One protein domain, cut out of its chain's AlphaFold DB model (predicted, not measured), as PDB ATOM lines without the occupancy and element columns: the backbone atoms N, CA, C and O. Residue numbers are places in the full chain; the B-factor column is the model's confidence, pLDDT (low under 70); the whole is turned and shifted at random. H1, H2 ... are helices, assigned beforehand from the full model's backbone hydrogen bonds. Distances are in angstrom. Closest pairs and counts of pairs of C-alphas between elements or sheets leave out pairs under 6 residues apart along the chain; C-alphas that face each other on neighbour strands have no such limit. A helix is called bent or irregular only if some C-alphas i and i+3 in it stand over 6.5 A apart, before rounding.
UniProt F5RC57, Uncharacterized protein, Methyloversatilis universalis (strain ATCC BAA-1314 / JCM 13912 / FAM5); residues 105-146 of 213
ATOM      1  N   ARG A 105     243.539  26.786  33.405       70.88
ATOM      2  CA  ARG A 105     244.245  25.601  32.906       70.88
ATOM      3  C   ARG A 105     244.875  24.787  34.033       70.88
ATOM      4  O   ARG A 105     244.767  23.561  34.017       70.88
ATOM      5  N   ILE A 106     245.529  25.438  34.995       70.25
ATOM      6  CA  ILE A 106     246.105  24.792  36.184       70.25
ATOM      7  C   ILE A 106     244.990  24.183  37.031       70.25
ATOM      8  O   ILE A 106     245.124  23.039  37.461       70.25
ATOM      9  N   GLN A 107     243.892  24.905  37.235       70.44
ATOM     10  CA  GLN A 107     242.724  24.466  37.983       70.44
ATOM     11  C   GLN A 107     242.086  23.265  37.296       70.44
ATOM     12  O   GLN A 107     241.991  22.215  37.912       70.44
ATOM     13  N   GLY A 108     241.824  23.326  35.994       67.88
ATOM     14  CA  GLY A 108     241.307  22.200  35.227       67.88
ATOM     15  C   GLY A 108     242.261  21.002  35.180       67.88
ATOM     16  O   GLY A 108     241.803  19.864  35.127       67.88
ATOM     17  N   ILE A 109     243.586  21.199  35.189       63.84
ATOM     18  CA  ILE A 109     244.548  20.093  35.362       63.84
ATOM     19  C   ILE A 109     244.429  19.518  36.776       63.84
ATOM     20  O   ILE A 109     244.358  18.306  36.926       63.84
ATOM     21  N   THR A 110     244.358  20.366  37.799       60.75
ATOM     22  CA  THR A 110     244.267  19.980  39.215       60.75
ATOM     23  C   THR A 110     242.949  19.260  39.524       60.75
ATOM     24  O   THR A 110     242.941  18.235  40.194       60.75
ATOM     25  N   GLU A 111     241.829  19.723  38.988       61.88
ATOM     26  CA  GLU A 111     240.500  19.138  39.177       61.88
ATOM     27  C   GLU A 111     240.334  17.810  38.435       61.88
ATOM     28  O   GLU A 111     239.627  16.921  38.910       61.88
ATOM     29  N   ARG A 112     241.013  17.640  37.290       59.28
ATOM     30  CA  ARG A 112     241.023  16.377  36.530       59.28
ATOM     31  C   ARG A 112     242.100  15.404  36.991       59.28
ATOM     32  O   ARG A 112     242.047  14.222  36.651       59.28
ATOM     33  N   HIS A 113     243.105  15.874  37.722       65.00
ATOM     34  CA  HIS A 113     244.196  15.024  38.153       65.00
ATOM     35  C   HIS A 113     243.746  14.166  39.341       65.00
ATOM     36  O   HIS A 113     243.311  14.650  40.388       65.00
ATOM     37  N   ILE A 114     243.863  12.851  39.151       64.44
ATOM     38  CA  ILE A 114     243.331  11.798  40.028       64.44
ATOM     39  C   ILE A 114     243.750  11.928  41.503       64.44
ATOM     40  O   ILE A 114     243.074  11.407  42.385       64.44
ATOM     41  N   TRP A 115     244.862  12.617  41.773       63.59
ATOM     42  CA  TRP A 115     245.445  12.762  43.108       63.59
ATOM     43  C   TRP A 115     245.058  14.055  43.833       63.59
ATOM     44  O   TRP A 115     245.249  14.151  45.048       63.59
ATOM     45  N   THR A 116     244.539  15.040  43.106       68.25
ATOM     46  CA  THR A 116     244.184  16.375  43.613       68.25
ATOM     47  C   THR A 116     242.675  16.556  43.742       68.25
ATOM     48  O   THR A 116     242.236  17.289  44.622       68.25
ATOM     49  N   ASN A 117     241.880  15.826  42.954       76.44
ATOM     50  CA  ASN A 117     240.433  15.734  43.130       76.44
ATOM     51  C   ASN A 117     240.074  14.838  44.344       76.44
ATOM     52  O   ASN A 117     240.415  13.649  44.332       76.44
ATOM     53  N   PRO A 118     239.380  15.356  45.380       78.75
ATOM     54  CA  PRO A 118     239.053  14.594  46.589       78.75
ATOM     55  C   PRO A 118     238.174  13.364  46.339       78.75
ATOM     56  O   PRO A 118     238.412  12.320  46.943       78.75
ATOM     57  N   GLU A 119     237.198  13.465  45.438       79.25
ATOM     58  CA  GLU A 119     236.267  12.375  45.120       79.25
ATOM     59  C   GLU A 119     236.986  11.254  44.376       79.25
ATOM     60  O   GLU A 119     236.895  10.085  44.747       79.25
ATOM     61  N   THR A 120     237.792  11.618  43.375       76.62
ATOM     62  CA  THR A 120     238.590  10.646  42.615       76.62
ATOM     63  C   THR A 120     239.610   9.956  43.518       76.62
ATOM     64  O   THR A 120     239.803   8.741  43.442       76.62
ATOM     65  N   LYS A 121     240.233  10.712  44.426       79.06
ATOM     66  CA  LYS A 121     241.153  10.174  45.429       79.06
ATOM     67  C   LYS A 121     240.451   9.212  46.391       79.06
ATOM     68  O   LYS A 121     241.007   8.152  46.673       79.06
ATOM     69  N   ALA A 122     239.259   9.557  46.884       82.31
ATOM     70  CA  ALA A 122     238.467   8.696  47.761       82.31
ATOM     71  C   ALA A 122     238.057   7.398  47.051       82.31
ATOM     72  O   ALA A 122     238.284   6.317  47.591       82.31
ATOM     73  N   PHE A 123     237.577   7.500  45.809       85.69
ATOM     74  CA  PHE A 123     237.244   6.351  44.970       85.69
ATOM     75  C   PHE A 123     238.432   5.397  44.817       85.69
ATOM     76  O   PHE A 123     238.326   4.209  45.110       85.69
ATOM     77  N   TRP A 124     239.603   5.894  44.408       85.94
ATOM     78  CA  TRP A 124     240.770   5.025  44.247       85.94
ATOM     79  C   TRP A 124     241.280   4.461  45.575       85.94
ATOM     80  O   TRP A 124     241.761   3.329  45.597       85.94
ATOM     81  N   ALA A 125     241.159   5.203  46.679       87.06
ATOM     82  CA  ALA A 125     241.484   4.686  48.006       87.06
ATOM     83  C   ALA A 125     240.575   3.508  48.391       87.06
ATOM     84  O   ALA A 125     241.082   2.489  48.864       87.06
ATOM     85  N   GLU A 126     239.269   3.613  48.127       88.06
ATOM     86  CA  GLU A 126     238.302   2.530  48.325       88.06
ATOM     87  C   GLU A 126     238.638   1.320  47.451       88.06
ATOM     88  O   GLU A 126     238.755   0.211  47.966       88.06
ATOM     89  N   GLN A 127     238.919   1.520  46.160       89.25
ATOM     90  CA  GLN A 127     239.278   0.422  45.255       89.25
ATOM     91  C   GLN A 127     240.564  -0.295  45.681       89.25
ATOM     92  O   GLN A 127     240.657  -1.522  45.662       89.25
ATOM     93  N   VAL A 128     241.575   0.465  46.107       90.69
ATOM     94  CA  VAL A 128     242.834  -0.091  46.616       90.69
ATOM     95  C   VAL A 128     242.615  -0.856  47.929       90.69
ATOM     96  O   VAL A 128     243.309  -1.850  48.169       90.69
ATOM     97  N   ALA A 129     241.675  -0.421  48.774       90.00
ATOM     98  CA  ALA A 129     241.289  -1.108  50.008       90.00
ATOM     99  C   ALA A 129     240.430  -2.361  49.752       90.00
ATOM    100  O   ALA A 129     240.598  -3.354  50.456       90.00
ATOM    101  N   ALA A 130     239.576  -2.337  48.730       92.06
ATOM    102  CA  ALA A 130     238.702  -3.439  48.331       92.06
ATOM    103  C   ALA A 130     239.418  -4.548  47.535       92.06
ATOM    104  O   ALA A 130     238.840  -5.613  47.303       92.06
ATOM    105  N   ALA A 131     240.669  -4.320  47.114       93.44
ATOM    106  CA  ALA A 131     241.470  -5.299  46.388       93.44
ATOM    107  C   ALA A 131     241.592  -6.619  47.174       93.44
ATOM    108  O   ALA A 131     242.088  -6.655  48.301       93.44
ATOM    109  N   ARG A 132     241.188  -7.728  46.548       91.94
ATOM    110  CA  ARG A 132     241.048  -9.045  47.197       91.94
ATOM    111  C   ARG A 132     242.349  -9.835  47.228       91.94
ATOM    112  O   ARG A 132     242.455 -10.835  47.931       91.94
ATOM    113  N   SER A 133     243.338  -9.418  46.436       94.94
ATOM    114  CA  SER A 133     244.637 -10.085  46.353       94.94
ATOM    115  C   SER A 133     245.806  -9.094  46.324       94.94
ATOM    116  O   SER A 133     245.676  -7.987  45.787       94.94
ATOM    117  N   PRO A 134     247.001  -9.496  46.803       88.69
ATOM    118  CA  PRO A 134     248.210  -8.680  46.679       88.69
ATOM    119  C   PRO A 134     248.547  -8.316  45.226       88.69
ATOM    120  O   PRO A 134     249.069  -7.234  44.961       88.69
ATOM    121  N   ARG A 135     248.221  -9.201  44.273       89.69
ATOM    122  CA  ARG A 135     248.452  -8.985  42.838       89.69
ATOM    123  C   ARG A 135     247.560  -7.876  42.284       89.69
ATOM    124  O   ARG A 135     248.060  -6.996  41.589       89.69
ATOM    125  N   GLU A 136     246.272  -7.911  42.612       90.12
ATOM    126  CA  GLU A 136     245.304  -6.879  42.231       90.12
ATOM    127  C   GLU A 136     245.681  -5.526  42.834       90.12
ATOM    128  O   GLU A 136     245.799  -4.534  42.115       90.12
ATOM    129  N   ARG A 137     245.995  -5.502  44.134       91.75
ATOM    130  CA  ARG A 137     246.448  -4.284  44.811       91.75
ATOM    131  C   ARG A 137     247.694  -3.699  44.142       91.75
ATOM    132  O   ARG A 137     247.749  -2.498  43.890       91.75
ATOM    133  N   ARG A 138     248.688  -4.535  43.818       90.25
ATOM    134  CA  ARG A 138     249.907  -4.101  43.116       90.25
ATOM    135  C   ARG A 138     249.594  -3.538  41.732       90.25
ATOM    136  O   ARG A 138     250.147  -2.503  41.374       90.25
ATOM    137  N   PHE A 139     248.709  -4.182  40.976       91.88
ATOM    138  CA  PHE A 139     248.280  -3.703  39.663       91.88
ATOM    139  C   PHE A 139     247.638  -2.310  39.742       91.88
ATOM    140  O   PHE A 139     248.021  -1.420  38.980       91.88
ATOM    141  N   LEU A 140     246.728  -2.095  40.696       91.44
ATOM    142  CA  LEU A 140     246.104  -0.788  40.924       91.44
ATOM    143  C   LEU A 140     247.151   0.277  41.273       91.44
ATOM    144  O   LEU A 140     247.180   1.336  40.651       91.44
ATOM    145  N   LEU A 141     248.060  -0.023  42.204       92.44
ATOM    146  CA  LEU A 141     249.123   0.904  42.598       92.44
ATOM    147  C   LEU A 141     250.057   1.246  41.434       92.44
ATOM    148  O   LEU A 141     250.408   2.407  41.260       92.44
ATOM    149  N   HIS A 142     250.424   0.265  40.606       93.19
ATOM    150  CA  HIS A 142     251.212   0.512  39.401       93.19
ATOM    151  C   HIS A 142     250.469   1.442  38.445       93.19
ATOM    152  O   HIS A 142     251.044   2.428  37.999       93.19
ATOM    153  N   ARG A 143     249.191   1.164  38.163       90.19
ATOM    154  CA  ARG A 143     248.368   1.987  37.267       90.19
ATOM    155  C   ARG A 143     248.296   3.434  37.742       90.19
ATOM    156  O   ARG A 143     248.480   4.339  36.939       90.19
ATOM    157  N   LEU A 144     248.058   3.636  39.033       88.75
ATOM    158  CA  LEU A 144     247.931   4.961  39.635       88.75
ATOM    159  C   LEU A 144     249.263   5.717  39.700       88.75
ATOM    160  O   LEU A 144     249.282   6.943  39.599       88.75
ATOM    161  N   ALA A 145     250.373   4.994  39.850       92.06
ATOM    162  CA  ALA A 145     251.710   5.570  39.911       92.06
ATOM    163  C   ALA A 145     252.392   5.711  38.541       92.06
ATOM    164  O   ALA A 145     253.481   6.276  38.489       92.06
ATOM    165  N   THR A 146     251.814   5.193  37.449       93.25
ATOM    166  CA  THR A 146     252.407   5.291  36.103       93.25
ATOM    167  C   THR A 146     252.051   6.642  35.486       93.25
ATOM    168  O   THR A 146     250.887   6.849  35.133       93.25
TER     169      THR A 146
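What this domain is: This is residues 105 to 146 of the 213 residues of an uncharacterized protein of Methyloversatilis universalis (strain ATCC BAA-1314 / JCM 13912 / FAM5) (UniProt F5RC57). Picture a loose helical hairpin, H2 folding back into H3, with a short third helix, H1, set off beyond the open end of the hairpin, near the start of H2. H1 packs on neither of the other two helices, and H2 and H3 meet only over a small patch near the turn between them. The printed part has 42 residues with three named helices, in the order H1, H2, H3 along the chain, and no named strand; its class is all helix. The whole is loose, with a radius of gyration of the C-alphas of 11.8 A, and the C-alphas span 38 by 19 by 7 A along their three main axes.

How they stand to each other: Begin at Arg 105, where H1, residues 105 to 112, opens the printed part; it touches no helix. A tight link of 5 residues leads from it to H2, residues 118 to 130, and H1 and H2 are apart. Past H2 a tight link of 3 residues brings you to H3, residues 134 to 145. H1 and H3 are apart as well. H2 and H3 form a helical hairpin and touch, with 4 pairs of C-alphas within 8 A. Look for the closest of these at the C-alphas of Val 128 and Arg 137, which are 5.8 A apart. H2 touches H3 with residues 128 to 129 alone, and H3 touches H2 with residues 137 to 141 alone. The two run opposite ways at a shallow tilt of 21 degrees, and their centres are 12.6 A apart. Along the backbone, every O i to N i+4 pair is within hydrogen-bond range in H1, H2 and H3.

Where its parts are: Find C-alpha 105 at (244.245, 25.601, 32.906); from there H1 runs through its 8 residues to C-alpha 112, 10.4 A away. Next find C-alpha 118 at (239.053, 14.594, 46.589), where H2 begins; it is the longest helix, 13 residues, and reaches C-alpha 130 after 18.1 A. H3 has 12 residues and runs 16.2 A from C-alpha 134 to C-alpha 145 at (251.710, 5.570, 39.911). None of the three helices is bent or irregular.

The domain as a whole: The two C-alphas farthest apart are those of Arg 105 and Ser 133, at 38.1 A. From the first printed C-alpha, Arg 105, to the last, Thr 146, it is 22.1 A. The outline is a rod, but only just. The printed part has no cut, and neither link is long. In the B-factor column the mean pLDDT of the printed part is 81.7; look at residues 108 to 116 for the values under 70, where the model's confidence is low. The mean pLDDT is 66 for H1, 85 for H2 and 91 for H3.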